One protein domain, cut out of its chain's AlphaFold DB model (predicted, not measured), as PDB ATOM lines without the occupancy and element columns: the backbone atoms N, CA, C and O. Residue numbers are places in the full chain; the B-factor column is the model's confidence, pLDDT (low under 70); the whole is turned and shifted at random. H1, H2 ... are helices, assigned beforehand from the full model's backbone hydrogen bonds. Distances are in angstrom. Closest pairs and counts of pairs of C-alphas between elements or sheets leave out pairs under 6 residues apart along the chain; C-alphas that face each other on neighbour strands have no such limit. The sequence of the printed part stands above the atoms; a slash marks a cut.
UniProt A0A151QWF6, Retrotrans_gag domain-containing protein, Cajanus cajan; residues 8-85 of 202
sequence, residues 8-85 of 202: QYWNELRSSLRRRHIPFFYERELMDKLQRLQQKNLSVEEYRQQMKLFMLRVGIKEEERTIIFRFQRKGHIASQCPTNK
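AT A GLANCE: This is residues 8 to 85 of the 202 residues of the protein "Retrotrans_gag domain-containing protein" of Cajanus cajan (UniProt A0A151QWF6). A helical hairpin, H2 and H3, makes the core, with short H4 near H3; H1 sticks out at one end, and an unnamed tail, residues 71 to 85, lies toward the other. The 78 printed residues have four named helices, H1 to H4 in order, and no named strand: all helix. The whole is loose, with a radius of gyration of the C-alphas of 15.6 A, spanning 52 by 21 by 18 A.

HOW THE PARTS SIT: Residues 8 to 25, of which 10 to 21 belong to H1, stand free. H2, residues 26 to 36, touches H3, residues 44 to 58; their closest C-alphas, Leu 34 and Phe 54, are 6.0 A apart. This hairpin runs opposite ways at a shallow tilt of 31 degrees. H4, residues 64 to 70, and H3 are near each other. In these four helices every O i to N i+4 pair is within hydrogen-bond range.

IN THESE COORDINATES: H1, 16.3 A long, begins at C-alpha 10 (160.673, 166.726, 163.445). H2 measures 15.2 A, H3 21.2 A. H4 ends at C-alpha 70 (157.151, 143.867, 138.021).

THE WHOLE: The farthest C-alphas, Gln 8 and Lys 85, are 52.8 A apart. The printed part has no cut. Residues 72 to 85 are among those with pLDDT under 70.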
ATOM      1  N   GLN A   8     164.850 170.618 167.818       62.97
ATOM      2  CA  GLN A   8     163.777 171.605 167.703       62.97
ATOM      3  C   GLN A   8     162.706 171.172 166.703       62.97
ATOM      4  O   GLN A   8     161.531 171.495 166.881       62.97
ATOM      5  N   TYR A   9     163.091 170.402 165.684       71.50
ATOM      6  CA  TYR A   9     162.211 170.064 164.567       71.50
ATOM      7  C   TYR A   9     162.069 168.550 164.347       71.50
ATOM      8  O   TYR A   9     162.921 167.736 164.712       71.50
ATOM      9  N   TRP A  10     160.961 168.142 163.718       63.84
ATOM     10  CA  TRP A  10     160.673 166.726 163.445       63.84
ATOM     11  C   TRP A  10     161.703 166.071 162.512       63.84
ATOM     12  O   TRP A  10     162.094 164.923 162.727       63.84
ATOM     13  N   ASN A  11     162.171 166.796 161.494       66.38
ATOM     14  CA  ASN A  11     163.230 166.338 160.592       66.38
ATOM     15  C   ASN A  11     164.534 166.046 161.353       66.38
ATOM     16  O   ASN A  11     165.164 165.022 161.100       66.38
ATOM     17  N   GLU A  12     164.900 166.869 162.335       71.44
ATOM     18  CA  GLU A  12     166.068 166.649 163.193       71.44
ATOM     19  C   GLU A  12     165.907 165.405 164.077       71.44
ATOM     20  O   GLU A  12     166.832 164.591 164.168       71.44
ATOM     21  N   LEU A  13     164.720 165.200 164.671       73.00
ATOM     22  CA  LEU A  13     164.411 163.988 165.438       73.00
ATOM     23  C   LEU A  13     164.535 162.741 164.565       73.00
ATOM     24  O   LEU A  13     165.211 161.779 164.936       73.00
ATOM     25  N   ARG A  14     163.916 162.776 163.382       70.12
ATOM     26  CA  ARG A  14     163.953 161.683 162.410       70.12
ATOM     27  C   ARG A  14     165.390 161.383 161.991       70.12
ATOM     28  O   ARG A  14     165.797 160.227 162.046       70.12
ATOM     29  N   SER A  15     166.171 162.398 161.637       71.25
ATOM     30  CA  SER A  15     167.575 162.248 161.242       71.25
ATOM     31  C   SER A  15     168.445 161.694 162.368       71.25
ATOM     32  O   SER A  15     169.273 160.817 162.121       71.25
ATOM     33  N   SER A  16     168.236 162.139 163.609       73.12
ATOM     34  CA  SER A  16     168.958 161.633 164.782       73.12
ATOM     35  C   SER A  16     168.637 160.158 165.056       73.12
ATOM     36  O   SER A  16     169.543 159.342 165.236       73.12
ATOM     37  N   LEU A  17     167.354 159.776 164.989       72.88
ATOM     38  CA  LEU A  17     166.925 158.382 165.139       72.88
ATOM     39  C   LEU A  17     167.447 157.493 164.002       72.88
ATOM     40  O   LEU A  17     167.915 156.387 164.274       72.88
ATOM     41  N   ARG A  18     167.418 157.972 162.747       72.00
ATOM     42  CA  ARG A  18     167.997 157.248 161.603       72.00
ATOM     43  C   ARG A  18     169.490 157.017 161.817       72.00
ATOM     44  O   ARG A  18     169.910 155.869 161.803       72.00
ATOM     45  N   ARG A  19     170.270 158.065 162.102       72.12
ATOM     46  CA  ARG A  19     171.723 157.955 162.323       72.12
ATOM     47  C   ARG A  19     172.088 157.015 163.471       72.12
ATOM     48  O   ARG A  19     173.087 156.312 163.391       72.12
ATOM     49  N   ARG A  20     171.290 156.992 164.540       70.62
ATOM     50  CA  ARG A  20     171.581 156.175 165.723       70.62
ATOM     51  C   ARG A  20     171.164 154.711 165.583       70.62
ATOM     52  O   ARG A  20     171.800 153.849 166.184       70.62
ATOM     53  N   HIS A  21     170.091 154.428 164.847       68.94
ATOM     54  CA  HIS A  21     169.448 153.109 164.872       68.94
ATOM     55  C   HIS A  21     169.353 152.417 163.512       68.94
ATOM     56  O   HIS A  21     169.025 151.234 163.467       68.94
ATOM     57  N   ILE A  22     169.620 153.118 162.408       69.38
ATOM     58  CA  ILE A  22     169.618 152.536 161.066       69.38
ATOM     59  C   ILE A  22     171.070 152.322 160.631       69.38
ATOM     60  O   ILE A  22     171.795 153.296 160.439       69.38
ATOM     61  N   PRO A  23     171.509 151.063 160.459       75.44
ATOM     62  CA  PRO A  23     172.833 150.783 159.926       75.44
ATOM     63  C   PRO A  23     173.012 151.373 158.525       75.44
ATOM     64  O   PRO A  23     172.085 151.341 157.717       75.44
ATOM     65  N   PHE A  24     174.223 151.826 158.201       74.50
ATOM     66  CA  PHE A  24     174.542 152.428 156.896       74.50
ATOM     67  C   PHE A  24     174.255 151.500 155.697       74.50
ATOM     68  O   PHE A  24     174.001 151.957 154.591       74.50
ATOM     69  N   PHE A  25     174.261 150.180 155.905       77.56
ATOM     70  CA  PHE A  25     173.969 149.184 154.869       77.56
ATOM     71  C   PHE A  25     172.474 148.870 154.705       77.56
ATOM     72  O   PHE A  25     172.104 148.103 153.816       77.56
ATOM     73  N   TYR A  26     171.604 149.435 155.545       76.94
ATOM     74  CA  TYR A  26     170.179 149.105 155.564       76.94
ATOM     75  C   TYR A  26     169.470 149.446 154.249       76.94
ATOM     76  O   TYR A  26     168.647 148.672 153.764       76.94
ATOM     77  N   GLU A  27     169.804 150.584 153.642       77.50
ATOM     78  CA  GLU A  27     169.212 150.986 152.362       77.50
ATOM     79  C   GLU A  27     169.592 150.013 151.242       77.50
ATOM     80  O   GLU A  27     168.736 149.618 150.450       77.50
ATOM     81  N   ARG A  28     170.840 149.525 151.240       81.44
ATOM     82  CA  ARG A  28     171.296 148.483 150.311       81.44
ATOM     83  C   ARG A  28     170.528 147.177 150.509       81.44
ATOM     84  O   ARG A  28     170.077 146.583 149.538       81.44
ATOM     85  N   GLU A  29     170.328 146.759 151.756       83.62
ATOM     86  CA  GLU A  29     169.563 145.549 152.074       83.62
ATOM     87  C   GLU A  29     168.098 145.657 151.614       83.62
ATOM     88  O   GLU A  29     167.531 144.702 151.081       83.62
ATOM     89  N   LEU A  30     167.471 146.825 151.789       80.19
ATOM     90  CA  LEU A  30     166.122 147.078 151.284       80.19
ATOM     91  C   LEU A  30     166.063 147.052 149.759       80.19
ATOM     92  O   LEU A  30     165.109 146.507 149.201       80.19
ATOM     93  N   MET A  31     167.073 147.605 149.093       83.19
ATOM     94  CA  MET A  31     167.185 147.545 147.641       83.19
ATOM     95  C   MET A  31     167.312 146.113 147.140       83.19
ATOM     96  O   MET A  31     166.572 145.716 146.239       83.19
ATOM     97  N   ASP A  32     168.160 145.308 147.773       83.44
ATOM     98  CA  ASP A  32     168.292 143.890 147.450       83.44
ATOM     99  C   ASP A  32     166.967 143.142 147.661       83.44
ATOM    100  O   ASP A  32     166.563 142.336 146.817       83.44
ATOM    101  N   LYS A  33     166.243 143.442 148.748       85.00
ATOM    102  CA  LYS A  33     164.909 142.881 149.016       85.00
ATOM    103  C   LYS A  33     163.891 143.293 147.955       85.00
ATOM    104  O   LYS A  33     163.171 142.430 147.462       85.00
ATOM    105  N   LEU A  34     163.849 144.566 147.561       84.44
ATOM    106  CA  LEU A  34     162.944 145.073 146.522       84.44
ATOM    107  C   LEU A  34     163.248 144.460 145.147       84.44
ATOM    108  O   LEU A  34     162.333 144.144 144.384       84.44
ATOM    109  N   GLN A  35     164.526 144.277 144.814       84.31
ATOM    110  CA  GLN A  35     164.941 143.668 143.550       84.31
ATOM    111  C   GLN A  35     164.635 142.167 143.496       84.31
ATOM    112  O   GLN A  35     164.286 141.656 142.431       84.31
ATOM    113  N   ARG A  36     164.733 141.467 144.632       84.75
ATOM    114  CA  ARG A  36     164.473 140.021 144.748       84.75
ATOM    115  C   ARG A  36     163.027 139.683 145.129       84.75
ATOM    116  O   ARG A  36     162.705 138.501 145.250       84.75
ATOM    117  N   LEU A  37     162.164 140.681 145.326       84.94
ATOM    118  CA  LEU A  37     160.782 140.482 145.753       84.94
ATOM    119  C   LEU A  37     159.980 139.712 144.688       84.94
ATOM    120  O   LEU A  37     159.827 140.157 143.549       84.94
ATOM    121  N   GLN A  38     159.415 138.577 145.092       80.88
ATOM    122  CA  GLN A  38     158.578 137.699 144.271       80.88
ATOM    123  C   GLN A  38     157.254 137.434 144.985       80.88
ATOM    124  O   GLN A  38     157.226 137.412 146.213       80.88
ATOM    125  N   GLN A  39     156.180 137.205 144.227       81.81
ATOM    126  CA  GLN A  39     154.866 136.925 144.806       81.81
ATOM    127  C   GLN A  39     154.880 135.614 145.599       81.81
ATOM    128  O   GLN A  39     154.457 135.590 146.750       81.81
ATOM    129  N   LYS A  40     155.431 134.538 145.020       82.06
ATOM    130  CA  LYS A  40     155.447 133.199 145.638       82.06
ATOM    131  C   LYS A  40     154.044 132.799 146.124       82.06
ATOM    132  O   LYS A  40     153.161 132.637 145.294       82.06
ATOM    133  N   ASN A  41     153.853 132.667 147.437       79.56
ATOM    134  CA  ASN A  41     152.596 132.259 148.070       79.56
ATOM    135  C   ASN A  41     151.746 133.453 148.543       79.56
ATOM    136  O   ASN A  41     150.674 133.240 149.099       79.56
ATOM    137  N   LEU A  42     152.227 134.689 148.368       76.38
ATOM    138  CA  LEU A  42     151.495 135.895 148.744       76.38
ATOM    139  C   LEU A  42     150.343 136.142 147.769       76.38
ATOM    140  O   LEU A  42     150.463 135.913 146.561       76.38
ATOM    141  N   SER A  43     149.246 136.696 148.273       77.25
ATOM    142  CA  SER A  43     148.246 137.308 147.405       77.25
ATOM    143  C   SER A  43     148.841 138.510 146.661       77.25
ATOM    144  O   SER A  43     149.835 139.116 147.074       77.25
ATOM    145  N   VAL A  44     148.217 138.891 145.546       76.12
ATOM    146  CA  VAL A  44     148.643 140.063 144.762       76.12
ATOM    147  C   VAL A  44     148.594 141.345 145.585       76.12
ATOM    148  O   VAL A  44     149.450 142.213 145.412       76.12
ATOM    149  N   GLU A  45     147.631 141.459 146.499       73.69
ATOM    150  CA  GLU A  45     147.505 142.628 147.362       73.69
ATOM    151  C   GLU A  45     148.625 142.684 148.407       73.69
ATOM    152  O   GLU A  45     149.258 143.727 148.549       73.69
ATOM    153  N   GLU A  46     148.948 141.568 149.063       75.19
ATOM    154  CA  GLU A  46     150.080 141.491 150.000       75.19
ATOM    155  C   GLU A  46     151.409 141.777 149.295       75.19
ATOM    156  O   GLU A  46     152.217 142.572 149.776       75.19
ATOM    157  N   TYR A  47     151.612 141.204 148.105       79.50
ATOM    158  CA  TYR A  47     152.787 141.495 147.289       79.50
ATOM    159  C   TYR A  47     152.873 142.986 146.931       79.50
ATOM    160  O   TYR A  47     153.933 143.606 147.061       79.50
ATOM    161  N   ARG A  48     151.756 143.588 146.505       77.75
ATOM    162  CA  ARG A  48     151.678 145.013 146.157       77.75
ATOM    163  C   ARG A  48     151.995 145.894 147.362       77.75
ATOM    164  O   ARG A  48     152.738 146.864 147.218       77.75
ATOM    165  N   GLN A  49     151.453 145.569 148.533       76.06
ATOM    166  CA  GLN A  49     151.718 146.289 149.777       76.06
ATOM    167  C   GLN A  49     153.189 146.187 150.177       76.06
ATOM    168  O   GLN A  49     153.808 147.205 150.477       76.06
ATOM    169  N   GLN A  50     153.779 144.993 150.104       78.62
ATOM    170  CA  GLN A  50     155.183 144.778 150.443       78.62
ATOM    171  C   GLN A  50     156.127 145.518 149.482       78.62
ATOM    172  O   GLN A  50     157.098 146.140 149.914       78.62
ATOM    173  N   MET A  51     155.802 145.527 148.188       82.25
ATOM    174  CA  MET A  51     156.530 146.299 147.183       82.25
ATOM    175  C   MET A  51     156.459 147.805 147.461       82.25
ATOM    176  O   MET A  51     157.497 148.464 147.521       82.25
ATOM    177  N   LYS A  52     155.252 148.342 147.694       79.38
ATOM    178  CA  LYS A  52     155.050 149.757 148.050       79.38
ATOM    179  C   LYS A  52     155.791 150.136 149.327       79.38
ATOM    180  O   LYS A  52     156.400 151.199 149.384       79.38
ATOM    181  N   LEU A  53     155.777 149.261 150.330       78.50
ATOM    182  CA  LEU A  53     156.481 149.470 151.588       78.50
ATOM    183  C   LEU A  53     157.995 149.593 151.375       78.50
ATOM    184  O   LEU A  53     158.616 150.485 151.947       78.50
ATOM    185  N   PHE A  54     158.602 148.727 150.558       79.06
ATOM    186  CA  PHE A  54     160.033 148.825 150.262       79.06
ATOM    187  C   PHE A  54     160.380 150.071 149.446       79.06
ATOM    188  O   PHE A  54     161.325 150.765 149.811       79.06
ATOM    189  N   MET A  55     159.592 150.404 148.418       80.00
ATOM    190  CA  MET A  55     159.767 151.645 147.652       80.00
ATOM    191  C   MET A  55     159.714 152.878 148.561       80.00
ATOM    192  O   MET A  55     160.632 153.692 148.545       80.00
ATOM    193  N   LEU A  56     158.707 152.956 149.438       77.56
ATOM    194  CA  LEU A  56     158.556 154.045 150.405       77.56
ATOM    195  C   LEU A  56     159.733 154.120 151.388       77.56
ATOM    196  O   LEU A  56     160.211 155.207 151.699       77.56
ATOM    197  N   ARG A  57     160.220 152.973 151.883       75.25
ATOM    198  CA  ARG A  57     161.327 152.920 152.852       75.25
ATOM    199  C   ARG A  57     162.679 153.316 152.255       75.25
ATOM    200  O   ARG A  57     163.504 153.833 153.000       75.25
ATOM    201  N   VAL A  58     162.897 153.068 150.962       77.06
ATOM    202  CA  VAL A  58     164.102 153.515 150.240       77.06
ATOM    203  C   VAL A  58     163.931 154.933 149.674       77.06
ATOM    204  O   VAL A  58     164.911 155.578 149.336       77.06
ATOM    205  N   GLY A  59     162.701 155.450 149.601       75.19
ATOM    206  CA  GLY A  59     162.417 156.749 148.984       75.19
ATOM    207  C   GLY A  59     162.399 156.699 147.454       75.19
ATOM    208  O   GLY A  59     162.639 157.708 146.800       75.19
ATOM    209  N   ILE A  60     162.120 155.533 146.866       76.94
ATOM    210  CA  ILE A  60     162.035 155.360 145.415       76.94
ATOM    211  C   ILE A  60     160.605 155.613 144.948       76.94
ATOM    212  O   ILE A  60     159.662 154.982 145.429       76.94
ATOM    213  N   LYS A  61     160.463 156.474 143.939       76.56
ATOM    214  CA  LYS A  61     159.234 156.647 143.163       76.56
ATOM    215  C   LYS A  61     159.438 155.978 141.803       76.56
ATOM    216  O   LYS A  61     160.231 156.449 140.995       76.56
ATOM    217  N   GLU A  62     158.766 154.854 141.565       78.44
ATOM    218  CA  GLU A  62     158.758 154.208 140.247       78.44
ATOM    219  C   GLU A  62     157.536 154.650 139.441       78.44
ATOM    220  O   GLU A  62     156.444 154.813 139.988       78.44
ATOM    221  N   GLU A  63     157.711 154.800 138.127       74.50
ATOM    222  CA  GLU A  63     156.586 155.003 137.219       74.50
ATOM    223  C   GLU A  63     155.630 153.807 137.241       74.50
ATOM    224  O   GLU A  63     156.030 152.648 137.389       74.50
ATOM    225  N   GLU A  64     154.350 154.078 136.996       68.69
ATOM    226  CA  GLU A  64     153.301 153.059 136.989       68.69
ATOM    227  C   GLU A  64     153.585 151.930 135.985       68.69
ATOM    228  O   GLU A  64     153.340 150.759 136.279       68.69
ATOM    229  N   ARG A  65     154.204 152.243 134.836       68.12
ATOM    230  CA  ARG A  65     154.639 151.232 133.857       68.12
ATOM    231  C   ARG A  65     155.667 150.265 134.444       68.12
ATOM    232  O   ARG A  65     155.566 149.059 134.218       68.12
ATOM    233  N   THR A  66     156.626 150.773 135.213       73.31
ATOM    234  CA  THR A  66     157.674 149.971 135.860       73.31
ATOM    235  C   THR A  66     157.075 149.070 136.937       73.31
ATOM    236  O   THR A  66     157.400 147.883 137.003       73.31
ATOM    237  N   ILE A  67     156.113 149.592 137.705       74.50
ATOM    238  CA  ILE A  67     155.343 148.823 138.691       74.50
ATOM    239  C   ILE A  67     154.573 147.686 138.006       74.50
ATOM    240  O   ILE A  67     154.671 146.538 138.437       74.50
ATOM    241  N   ILE A  68     153.858 147.971 136.911       71.06
ATOM    242  CA  ILE A  68     153.111 146.972 136.128       71.06
ATOM    243  C   ILE A  68     154.047 145.891 135.576       71.06
ATOM    244  O   ILE A  68     153.726 144.703 135.635       71.06
ATOM    245  N   PHE A  69     155.226 146.274 135.083       72.06
ATOM    246  CA  PHE A  69     156.201 145.323 134.559       72.06
ATOM    247  C   PHE A  69     156.693 144.344 135.633       72.06
ATOM    248  O   PHE A  69     156.935 143.177 135.332       72.06
ATOM    249  N   ARG A  70     156.777 144.760 136.907       73.00
ATOM    250  CA  ARG A  70     157.151 143.867 138.021       73.00
ATOM    251  C   ARG A  70     156.160 142.717 138.216       73.00
ATOM    252  O   ARG A  70     156.617 141.609 138.487       73.00
ATOM    253  N   PHE A  71     154.862 142.933 137.979       71.19
ATOM    254  CA  PHE A  71     153.832 141.877 137.999       71.19
ATOM    255  C   PHE A  71     153.913 140.903 136.813       71.19
ATOM    256  O   PHE A  71     153.271 139.857 136.820       71.19
ATOM    257  N   GLN A  72     154.716 141.226 135.796       67.06
ATOM    258  CA  GLN A  72     154.938 140.394 134.609       67.06
ATOM    259  C   GLN A  72     156.283 139.643 134.654       67.06
ATOM    260  O   GLN A  72     156.610 138.896 133.732       67.06
ATOM    261  N   ARG A  73     157.091 139.816 135.716       68.12
ATOM    262  CA  ARG A  73     158.384 139.123 135.876       68.12
ATOM    263  C   ARG A  73     158.204 137.697 136.411       68.12
ATOM    264  O   ARG A  73     157.227 137.371 137.082       68.12
ATOM    265  N   LYS A  74     159.204 136.840 136.160       61.03
ATOM    266  CA  LYS A  74     159.268 135.473 136.707       61.03
ATOM    267  C   LYS A  74     159.164 135.495 138.243       61.03
ATOM    268  O   LYS A  74     159.931 136.197 138.900       61.03
ATOM    269  N   GLY A  75     158.249 134.698 138.798       61.59
ATOM    270  CA  GLY A  75     157.963 134.630 140.241       61.59
ATOM    271  C   GLY A  75     156.621 135.245 140.668       61.59
ATOM    272  O   GLY A  75     156.323 135.247 141.863       61.59
ATOM    273  N   HIS A  76     155.827 135.744 139.712       68.75
ATOM    274  CA  HIS A  76     154.428 136.163 139.881       68.75
ATOM    275  C   HIS A  76     153.426 135.076 139.490       68.75
ATOM    276  O   HIS A  76     153.675 134.303 138.564       68.75
ATOM    277  N   ILE A  77     152.272 135.048 140.163       67.75
ATOM    278  CA  ILE A  77     151.143 134.185 139.811       67.75
ATOM    279  C   ILE A  77     150.341 134.886 138.713       67.75
ATOM    280  O   ILE A  77     149.479 135.726 138.976       67.75
ATOM    281  N   ALA A  78     150.612 134.516 137.460       64.94
ATOM    282  CA  ALA A  78     150.009 135.146 136.284       64.94
ATOM    283  C   ALA A  78     148.468 135.168 136.316       64.94
ATOM    284  O   ALA A  78     147.864 136.156 135.912       64.94
ATOM    285  N   SER A  79     147.828 134.121 136.854       64.50
ATOM    286  CA  SER A  79     146.362 134.026 136.946       64.50
ATOM    287  C   SER A  79     145.725 135.053 137.885       64.50
ATOM    288  O   SER A  79     144.535 135.328 137.758       64.50
ATOM    289  N   GLN A  80     146.498 135.626 138.809       66.12
ATOM    290  CA  GLN A  80     146.021 136.610 139.779       66.12
ATOM    291  C   GLN A  80     146.368 138.048 139.371       66.12
ATOM    292  O   GLN A  80     145.933 138.997 140.020       66.12
ATOM    293  N   CYS A  81     147.143 138.229 138.299       64.31
ATOM    294  CA  CYS A  81     147.596 139.541 137.870       64.31
ATOM    295  C   CYS A  81     146.402 140.414 137.420       64.31
ATOM    296  O   CYS A  81     145.638 139.988 136.550       64.31
ATOM    297  N   PRO A  82     146.237 141.650 137.933       60.56
ATOM    298  CA  PRO A  82     145.117 142.523 137.561       60.56
ATOM    299  C   PRO A  82     145.074 142.856 136.062       60.56
ATOM    300  O   PRO A  82     144.026 143.211 135.527       60.56
ATOM    301  N   THR A  83     146.208 142.727 135.369       56.06
ATOM    302  CA  THR A  83     146.351 142.991 133.935       56.06
ATOM    303  C   THR A  83     146.141 141.750 133.065       56.06
ATOM    304  O   THR A  83     146.647 141.726 131.951       56.06
ATOM    305  N   ASN A  84     145.395 140.728 133.509       48.28
ATOM    306  CA  ASN A  84     145.158 139.481 132.752       48.28
ATOM    307  C   ASN A  84     144.370 139.651 131.424       48.28
ATOM    308  O   ASN A  84     143.860 138.684 130.862       48.28
ATOM    309  N   LYS A  85     144.266 140.873 130.886       46.44
ATOM    310  CA  LYS A  85     143.969 141.081 129.470       46.44
ATOM    311  C   LYS A  85     145.206 140.652 128.688       46.44
ATOM    312  O   LYS A  85     146.241 141.307 128.756       46.44
TER     313      LYS A  85